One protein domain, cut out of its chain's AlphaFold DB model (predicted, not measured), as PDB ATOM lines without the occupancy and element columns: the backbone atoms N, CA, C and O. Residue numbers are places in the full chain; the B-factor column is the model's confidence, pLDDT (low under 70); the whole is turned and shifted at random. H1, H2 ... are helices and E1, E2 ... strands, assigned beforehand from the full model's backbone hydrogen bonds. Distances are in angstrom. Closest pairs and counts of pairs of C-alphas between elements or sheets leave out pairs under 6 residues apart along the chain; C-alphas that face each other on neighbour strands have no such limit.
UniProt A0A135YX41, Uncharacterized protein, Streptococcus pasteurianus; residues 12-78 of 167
ATOM      1  N   ALA A  12     197.759 172.403 197.459       98.00
ATOM      2  CA  ALA A  12     197.258 171.181 196.841       98.00
ATOM      3  C   ALA A  12     195.806 171.332 196.363       98.00
ATOM      4  O   ALA A  12     195.512 171.024 195.210       98.00
ATOM      5  N   ASP A  13     194.918 171.866 197.210       98.50
ATOM      6  CA  ASP A  13     193.515 172.119 196.856       98.50
ATOM      7  C   ASP A  13     193.382 173.126 195.708       98.50
ATOM      8  O   ASP A  13     192.540 172.960 194.831       98.50
ATOM      9  N   PHE A  14     194.218 174.165 195.688       98.38
ATOM     10  CA  PHE A  14     194.217 175.181 194.642       98.38
ATOM     11  C   PHE A  14     194.616 174.588 193.291       98.38
ATOM     12  O   PHE A  14     193.919 174.810 192.302       98.38
ATOM     13  N   VAL A  15     195.701 173.809 193.240       98.50
ATOM     14  CA  VAL A  15     196.141 173.168 191.994       98.50
ATOM     15  C   VAL A  15     195.130 172.118 191.532       98.50
ATOM     16  O   VAL A  15     194.764 172.120 190.359       98.50
ATOM     17  N   LEU A  16     194.593 171.300 192.442       98.69
ATOM     18  CA  LEU A  16     193.556 170.322 192.107       98.69
ATOM     19  C   LEU A  16     192.270 170.996 191.595       98.69
ATOM     20  O   LEU A  16     191.652 170.523 190.640       98.69
ATOM     21  N   MET A  17     191.886 172.127 192.191       98.50
ATOM     22  CA  MET A  17     190.779 172.959 191.722       98.50
ATOM     23  C   MET A  17     191.052 173.506 190.321       98.50
ATOM     24  O   MET A  17     190.180 173.427 189.464       98.50
ATOM     25  N   CYS A  18     192.255 174.013 190.061       98.31
ATOM     26  CA  CYS A  18     192.664 174.502 188.747       98.31
ATOM     27  C   CYS A  18     192.613 173.414 187.660       98.31
ATOM     28  O   CYS A  18     192.134 173.681 186.559       98.31
ATOM     29  N   GLU A  19     193.059 172.194 187.966       98.44
ATOM     30  CA  GLU A  19     192.990 171.037 187.058       98.44
ATOM     31  C   GLU A  19     191.544 170.624 186.744       98.44
ATOM     32  O   GLU A  19     191.264 170.131 185.654       98.44
ATOM     33  N   ASN A  20     190.615 170.869 187.674       98.19
ATOM     34  CA  ASN A  20     189.208 170.470 187.585       98.19
ATOM     35  C   ASN A  20     188.260 171.682 187.595       98.19
ATOM     36  O   ASN A  20     187.141 171.598 188.102       98.19
ATOM     37  N   PHE A  21     188.702 172.825 187.058       97.50
ATOM     38  CA  PHE A  21     188.086 174.136 187.306       97.50
ATOM     39  C   PHE A  21     186.576 174.176 187.047       97.50
ATOM     40  O   PHE A  21     185.799 174.630 187.888       97.50
ATOM     41  N   ASN A  22     186.147 173.670 185.888       95.88
ATOM     42  CA  ASN A  22     184.734 173.662 185.521       95.88
ATOM     43  C   ASN A  22     183.920 172.719 186.406       95.88
ATOM     44  O   ASN A  22     182.848 173.103 186.870       95.88
ATOM     45  N   ASP A  23     184.404 171.507 186.661       97.38
ATOM     46  CA  ASP A  23     183.679 170.547 187.495       97.38
ATOM     47  C   ASP A  23     183.575 171.033 188.938       97.38
ATOM     48  O   ASP A  23     182.491 170.991 189.519       97.38
ATOM     49  N   PHE A  24     184.648 171.614 189.473       98.19
ATOM     50  CA  PHE A  24     184.646 172.238 190.789       98.19
ATOM     51  C   PHE A  24     183.601 173.354 190.905       98.19
ATOM     52  O   PHE A  24     182.805 173.343 191.839       98.19
ATOM     53  N   LEU A  25     183.547 174.290 189.950       97.44
ATOM     54  CA  LEU A  25     182.591 175.405 189.995       97.44
ATOM     55  C   LEU A  25     181.137 175.006 189.704       97.44
ATOM     56  O   LEU A  25     180.223 175.770 190.019       97.44
ATOM     57  N   ASN A  26     180.904 173.847 189.088       97.50
ATOM     58  CA  ASN A  26     179.561 173.293 188.904       97.50
ATOM     59  C   ASN A  26     179.111 172.413 190.075       97.50
ATOM     60  O   ASN A  26     177.930 172.076 190.159       97.50
ATOM     61  N   PHE A  27     180.026 172.035 190.968       97.38
ATOM     62  CA  PHE A  27     179.720 171.214 192.127       97.38
ATOM     63  C   PHE A  27     179.302 172.099 193.315       97.38
ATOM     64  O   PHE A  27     180.077 172.963 193.735       97.38
ATOM     65  N   PRO A  28     178.102 171.910 193.896       96.38
ATOM     66  CA  PRO A  28     177.683 172.675 195.067       96.38
ATOM     67  C   PRO A  28     178.614 172.428 196.256       96.38
ATOM     68  O   PRO A  28     178.830 171.280 196.648       96.38
ATOM     69  N   LEU A  29     179.127 173.500 196.863       98.25
ATOM     70  CA  LEU A  29     179.910 173.382 198.092       98.25
ATOM     71  C   LEU A  29     178.998 172.933 199.235       98.25
ATOM     72  O   LEU A  29     177.948 173.528 199.473       98.25
ATOM     73  N   GLN A  30     179.423 171.901 199.953       98.12
ATOM     74  CA  GLN A  30     178.756 171.408 201.154       98.12
ATOM     75  C   GLN A  30     179.454 171.946 202.399       98.12
ATOM     76  O   GLN A  30     180.661 172.196 202.379       98.12
ATOM     77  N   LYS A  31     178.710 172.113 203.494       98.12
ATOM     78  CA  LYS A  31     179.288 172.526 204.776       98.12
ATOM     79  C   LYS A  31     180.237 171.439 205.281       98.12
ATOM     80  O   LYS A  31     179.819 170.300 205.471       98.12
ATOM     81  N   GLY A  32     181.498 171.798 205.480       96.69
ATOM     82  CA  GLY A  32     182.499 170.946 206.112       96.69
ATOM     83  C   GLY A  32     182.599 171.195 207.612       96.69
ATOM     84  O   GLY A  32     182.142 172.219 208.126       96.69
ATOM     85  N   GLU A  33     183.247 170.265 208.306       93.69
ATOM     86  CA  GLU A  33     183.721 170.495 209.669       93.69
ATOM     87  C   GLU A  33     184.830 171.551 209.659       93.69
ATOM     88  O   GLU A  33     185.697 171.545 208.780       93.69
ATOM     89  N   SER A  34     184.789 172.464 210.629       90.62
ATOM     90  CA  SER A  34     185.817 173.481 210.829       90.62
ATOM     91  C   SER A  34     186.236 173.502 212.289       90.62
ATOM     92  O   SER A  34     185.399 173.619 213.179       90.62
ATOM     93  N   GLU A  35     187.543 173.408 212.516       89.62
ATOM     94  CA  GLU A  35     188.176 173.598 213.826       89.62
ATOM     95  C   GLU A  35     188.611 175.059 214.042       89.62
ATOM     96  O   GLU A  35     189.191 175.402 215.069       89.62
ATOM     97  N   SER A  36     188.373 175.922 213.052       90.38
ATOM     98  CA  SER A  36     188.708 177.347 213.078       90.38
ATOM     99  C   SER A  36     187.465 178.213 213.301       90.38
ATOM    100  O   SER A  36     186.333 177.737 213.262       90.38
ATOM    101  N   ASP A  37     187.672 179.513 213.495       93.12
ATOM    102  CA  ASP A  37     186.626 180.529 213.683       93.12
ATOM    103  C   ASP A  37     185.903 180.942 212.386       93.12
ATOM    104  O   ASP A  37     185.059 181.836 212.398       93.12
ATOM    105  N   TYR A  38     186.204 180.275 211.273       95.94
ATOM    106  CA  TYR A  38     185.598 180.503 209.967       95.94
ATOM    107  C   TYR A  38     184.988 179.208 209.398       95.94
ATOM    108  O   TYR A  38     185.461 178.106 209.696       95.94
ATOM    109  N   PRO A  39     183.954 179.292 208.543       97.81
ATOM    110  CA  PRO A  39     183.325 178.121 207.947       97.81
ATOM    111  C   PRO A  39     184.172 177.522 206.815       97.81
ATOM    112  O   PRO A  39     184.869 178.230 206.082       97.81
ATOM    113  N   ILE A  40     184.054 176.206 206.631       98.38
ATOM    114  CA  ILE A  40     184.690 175.468 205.536       98.38
ATOM    115  C   ILE A  40     183.615 174.958 204.576       98.38
ATOM    116  O   ILE A  40     182.609 174.388 204.998       98.38
ATOM    117  N   GLY A  41     183.836 175.165 203.279       98.31
ATOM    118  CA  GLY A  41     183.109 174.484 202.212       98.31
ATOM    119  C   GLY A  41     183.916 173.323 201.649       98.31
ATOM    120  O   GLY A  41     185.128 173.438 201.497       98.31
ATOM    121  N   VAL A  42     183.248 172.226 201.313       98.38
ATOM    122  CA  VAL A  42     183.846 171.049 200.674       98.38
ATOM    123  C   VAL A  42     183.199 170.859 199.307       98.38
ATOM    124  O   VAL A  42     181.977 170.743 199.205       98.38
ATOM    125  N   GLY A  43     184.017 170.887 198.260       96.12
ATOM    126  CA  GLY A  43     183.581 170.802 196.869       96.12
ATOM    127  C   GLY A  43     183.948 169.487 196.187       96.12
ATOM    128  O   GLY A  43     184.159 168.454 196.825       96.12
ATOM    129  N   TYR A  44     184.033 169.553 194.858       97.94
ATOM    130  CA  TYR A  44     184.458 168.444 194.003       97.94
ATOM    131  C   TYR A  44     185.778 167.830 194.501       97.94
ATOM    132  O   TYR A  44     186.672 168.556 194.926       97.94
ATOM    133  N   LEU A  45     185.884 166.495 194.488       97.94
ATOM    134  CA  LEU A  45     187.041 165.731 194.994       97.94
ATOM    135  C   LEU A  45     187.444 166.030 196.452       97.94
ATOM    136  O   LEU A  45     188.569 165.748 196.852       97.94
ATOM    137  N   GLY A  46     186.536 166.583 197.262       97.88
ATOM    138  CA  GLY A  46     186.828 166.917 198.655       97.88
ATOM    139  C   GLY A  46     187.659 168.189 198.834       97.88
ATOM    140  O   GLY A  46     188.103 168.450 199.952       97.88
ATOM    141  N   ILE A  47     187.843 168.985 197.771       98.56
ATOM    142  CA  ILE A  47     188.569 170.261 197.808       98.56
ATOM    143  C   ILE A  47     187.968 171.167 198.882       98.56
ATOM    144  O   ILE A  47     186.762 171.442 198.864       98.56
ATOM    145  N   LYS A  48     188.810 171.664 199.792       98.38
ATOM    146  CA  LYS A  48     188.386 172.541 200.888       98.38
ATOM    147  C   LYS A  48     188.529 174.017 200.527       98.38
ATOM    148  O   LYS A  48     189.556 174.468 200.021       98.38
ATOM    149  N   VAL A  49     187.495 174.788 200.848       98.38
ATOM    150  CA  VAL A  49     187.443 176.246 200.712       98.38
ATOM    151  C   VAL A  49     187.281 176.854 202.098       98.38
ATOM    152  O   VAL A  49     186.264 176.647 202.758       98.38
ATOM    153  N   HIS A  50     188.282 177.614 202.536       98.00
ATOM    154  CA  HIS A  50     188.330 178.226 203.863       98.00
ATOM    155  C   HIS A  50     187.836 179.675 203.790       98.00
ATOM    156  O   HIS A  50     188.534 180.540 203.258       98.00
ATOM    157  N   PHE A  51     186.636 179.965 204.295       97.94
ATOM    158  CA  PHE A  51     185.961 181.261 204.135       97.94
ATOM    159  C   PHE A  51     186.294 182.262 205.260       97.94
ATOM    160  O   PHE A  51     185.448 182.593 206.083       97.94
ATOM    161  N   MET A  52     187.524 182.781 205.256       95.12
ATOM    162  CA  MET A  52     188.154 183.559 206.343       95.12
ATOM    163  C   MET A  52     187.380 184.752 206.928       95.12
ATOM    164  O   MET A  52     187.632 185.122 208.069       95.12
ATOM    165  N   HIS A  53     186.506 185.412 206.164       92.75
ATOM    166  CA  HIS A  53     185.813 186.631 206.620       92.75
ATOM    167  C   HIS A  53     184.291 186.475 206.670       92.75
ATOM    168  O   HIS A  53     183.557 187.402 206.325       92.75
ATOM    169  N   TYR A  54     183.822 185.293 207.065       95.81
ATOM    170  CA  TYR A  54     182.405 184.970 207.196       95.81
ATOM    171  C   TYR A  54     182.136 184.321 208.549       95.81
ATOM    172  O   TYR A  54     182.908 183.470 208.976       95.81
ATOM    173  N   ALA A  55     181.037 184.701 209.208       94.50
ATOM    174  CA  ALA A  55     180.680 184.129 210.505       94.50
ATOM    175  C   ALA A  55     180.024 182.749 210.355       94.50
ATOM    176  O   ALA A  55     180.154 181.891 211.226       94.50
ATOM    177  N   THR A  56     179.308 182.525 209.248       96.94
ATOM    178  CA  THR A  56     178.560 181.286 209.001       96.94
ATOM    179  C   THR A  56     178.744 180.777 207.574       96.94
ATOM    180  O   THR A  56     179.036 181.538 206.645       96.94
ATOM    181  N   PHE A  57     178.580 179.464 207.386       98.00
ATOM    182  CA  PHE A  57     178.680 178.842 206.062       98.00
ATOM    183  C   PHE A  57     177.603 179.385 205.114       98.00
ATOM    184  O   PHE A  57     177.851 179.584 203.930       98.00
ATOM    185  N   GLU A  58     176.428 179.691 205.652       98.00
ATOM    186  CA  GLU A  58     175.268 180.213 204.945       98.00
ATOM    187  C   GLU A  58     175.536 181.623 204.371       98.00
ATOM    188  O   GLU A  58     175.209 181.909 203.215       98.00
ATOM    189  N   GLU A  59     176.211 182.495 205.127       97.69
ATOM    190  CA  GLU A  59     176.671 183.804 204.636       97.69
ATOM    191  C   GLU A  59     177.746 183.673 203.547       97.69
ATOM    192  O   GLU A  59     177.711 184.377 202.522       97.69
ATOM    193  N   ALA A  60     178.695 182.759 203.766       97.81
ATOM    194  CA  ALA A  60     179.781 182.482 202.839       97.81
ATOM    195  C   ALA A  60     179.248 181.964 201.497       97.81
ATOM    196  O   ALA A  60     179.576 182.531 200.449       97.81
ATOM    197  N   ILE A  61     178.369 180.955 201.517       98.12
ATOM    198  CA  ILE A  61     177.821 180.339 200.305       98.12
ATOM    199  C   ILE A  61     176.903 181.299 199.546       98.12
ATOM    200  O   ILE A  61     177.018 181.416 198.328       98.12
ATOM    201  N   THR A  62     176.095 182.101 200.251       98.06
ATOM    202  CA  THR A  62     175.276 183.156 199.628       98.06
ATOM    203  C   THR A  62     176.153 184.138 198.845       98.06
ATOM    204  O   THR A  62     175.852 184.521 197.708       98.06
ATOM    205  N   SER A  63     177.282 184.539 199.435       97.62
ATOM    206  CA  SER A  63     178.233 185.444 198.793       97.62
ATOM    207  C   SER A  63     178.985 184.780 197.635       97.62
ATOM    208  O   SER A  63     179.190 185.413 196.595       97.62
ATOM    209  N   TRP A  64     179.388 183.518 197.801       97.94
ATOM    210  CA  TRP A  64     180.019 182.692 196.772       97.94
ATOM    211  C   TRP A  64     179.120 182.564 195.541       97.94
ATOM    212  O   TRP A  64     179.518 182.977 194.453       97.94
ATOM    213  N   GLU A  65     177.877 182.112 195.707       96.81
ATOM    214  CA  GLU A  65     176.919 181.920 194.616       96.81
ATOM    215  C   GLU A  65     176.591 183.229 193.895       96.81
ATOM    216  O   GLU A  65     176.544 183.281 192.661       96.81
ATOM    217  N   LYS A  66     176.417 184.329 194.643       97.25
ATOM    218  CA  LYS A  66     176.212 185.663 194.060       97.25
ATOM    219  C   LYS A  66     177.386 186.078 193.175       97.25
ATOM    220  O   LYS A  66     177.178 186.702 192.135       97.25
ATOM    221  N   ARG A  67     178.626 185.770 193.572       97.12
ATOM    222  CA  ARG A  67     179.826 186.079 192.781       97.12
ATOM    223  C   ARG A  67     179.985 185.137 191.593       97.12
ATOM    224  O   ARG A  67     180.278 185.625 190.504       97.12
ATOM    225  N   LEU A  68     179.728 183.847 191.789       95.94
ATOM    226  CA  LEU A  68     179.799 182.809 190.764       95.94
ATOM    227  C   LEU A  68     178.871 183.130 189.586       95.94
ATOM    228  O   LEU A  68     179.292 183.099 188.433       95.94
ATOM    229  N   LYS A  69     177.643 183.592 189.874       95.06
ATOM    230  CA  LYS A  69     176.668 184.033 188.860       95.06
ATOM    231  C   LYS A  69     177.153 185.181 187.969       95.06
ATOM    232  O   LYS A  69     176.566 185.393 186.910       95.06
ATOM    233  N   ARG A  70     178.199 185.910 188.363       95.38
ATOM    234  CA  ARG A  70     178.759 187.048 187.615       95.38
ATOM    235  C   ARG A  70     180.014 186.685 186.822       95.38
ATOM    236  O   ARG A  70     180.563 187.553 186.149       95.38
ATOM    237  N   MET A  71     180.489 185.446 186.927       94.88
ATOM    238  CA  MET A  71     181.556 184.954 186.065       94.88
ATOM    239  C   MET A  71     181.045 184.763 184.641       94.88
ATOM    240  O   MET A  71     179.925 184.281 184.439       94.88
ATOM    241  N   GLU A  72     181.894 185.096 183.674       94.25
ATOM    242  CA  GLU A  72     181.657 184.798 182.267       94.25
ATOM    243  C   GLU A  72     181.676 183.288 182.041       94.25
ATOM    244  O   GLU A  72     182.644 182.595 182.366       94.25
ATOM    245  N   ARG A  73     180.561 182.783 181.518       95.00
ATOM    246  CA  ARG A  73     180.333 181.359 181.308       95.00
ATOM    247  C   ARG A  73     179.245 181.136 180.267       95.00
ATOM    248  O   ARG A  73     178.389 181.996 180.070       95.00
ATOM    249  N   GLU A  74     179.259 179.964 179.661       96.62
ATOM    250  CA  GLU A  74     178.230 179.476 178.750       96.62
ATOM    251  C   GLU A  74     177.431 178.355 179.422       96.62
ATOM    252  O   GLU A  74     177.985 177.570 180.189       96.62
ATOM    253  N   SER A  75     176.120 178.300 179.187       96.12
ATOM    254  CA  SER A  75     175.285 177.211 179.707       96.12
ATOM    255  C   SER A  75     175.531 175.936 178.906       96.12
ATOM    256  O   SER A  75     175.427 175.951 177.685       96.12
ATOM    257  N   LEU A  76     175.773 174.824 179.596       95.56
ATOM    258  CA  LEU A  76     175.864 173.488 178.996       95.56
ATOM    259  C   LEU A  76     174.526 172.731 179.040       95.56
ATOM    260  O   LEU A  76     174.448 171.572 178.639       95.56
ATOM    261  N   GLY A  77     173.469 173.366 179.557       92.88
ATOM    262  CA  GLY A  77     172.232 172.684 179.933       92.88
ATOM    263  C   GLY A  77     172.345 171.981 181.291       92.88
ATOM    264  O   GLY A  77     173.406 171.936 181.913       92.88
ATOM    265  N   ASN A  78     171.221 171.465 181.793       91.56
ATOM    266  CA  ASN A  78     171.142 170.696 183.049       91.56
ATOM    267  C   ASN A  78     171.743 171.405 184.282       91.56
ATOM    268  O   ASN A  78     172.257 170.758 185.191       91.56
TER     269      ASN A  78
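What this domain is: This is residues 12 to 78 of the 167 residues of an uncharacterized protein of Streptococcus pasteurianus (UniProt A0A135YX41). A small three-stranded sheet, E1, E2 and E3, has H1 grazing it beside its E3 edge and the start of the longest helix, H3, grazing it by E1 and E2. H2 makes a corner with H1, and the last strand, E4, lies away from the sheet at one end of the longest axis. The printed part has 67 residues with three named helices and four named strands, in the order H1 H2 E1 E2 E3 H3 E4; the class is mixed, and the sheet, in the order E1 - E2 - E3, is antiparallel. The whole is compact, with a radius of gyration of the C-alphas of 12.3 A and spans of 36 by 25 by 17 A.

How they stand to each other: H1, residues 12 to 19, and H2, residues 21 to 26, are close but not clearly touching, about perpendicular at 89 degrees; their closest C-alphas, of Met 17 and Phe 24, are 6.2 A apart. E1, residues 30 to 32, E2, residues 40 to 42, and E3, residues 48 to 50, form a meander, each strand the antiparallel neighbour of the one before. In the hairpin E1 and E2, N 30 and O 42 are within hydrogen-bond range at 2.9 A; in the hairpin E2 and E3, N 49 and O 41 are at 2.8 A. H1 only grazes this sheet with residues 12 to 17. H3, residues 57 to 68, only grazes it with residues 57 to 61; the closest C-alphas of E1 and H3, of Lys 31 and Phe 57, are 6.5 A apart. E4, residues 73 to 77, pairs with no named strand and is apart from H3. In H1, H2 and H3 every O i to N i+4 pair is within hydrogen-bond range.

Where its parts are: H1 begins at C-alpha 12 (197.258, 171.181, 196.841) and is 10.7 A long. H3 measures 15.8 A; E4, 11.9 A, ends at C-alpha 77 (172.232, 172.684, 179.933).

The domain as a whole: The C-alphas of Asp 37 and Gly 77, the two farthest apart, are 37.5 A apart. The printed part has no cut, no link is long, and no printed residue has a pLDDT under 70.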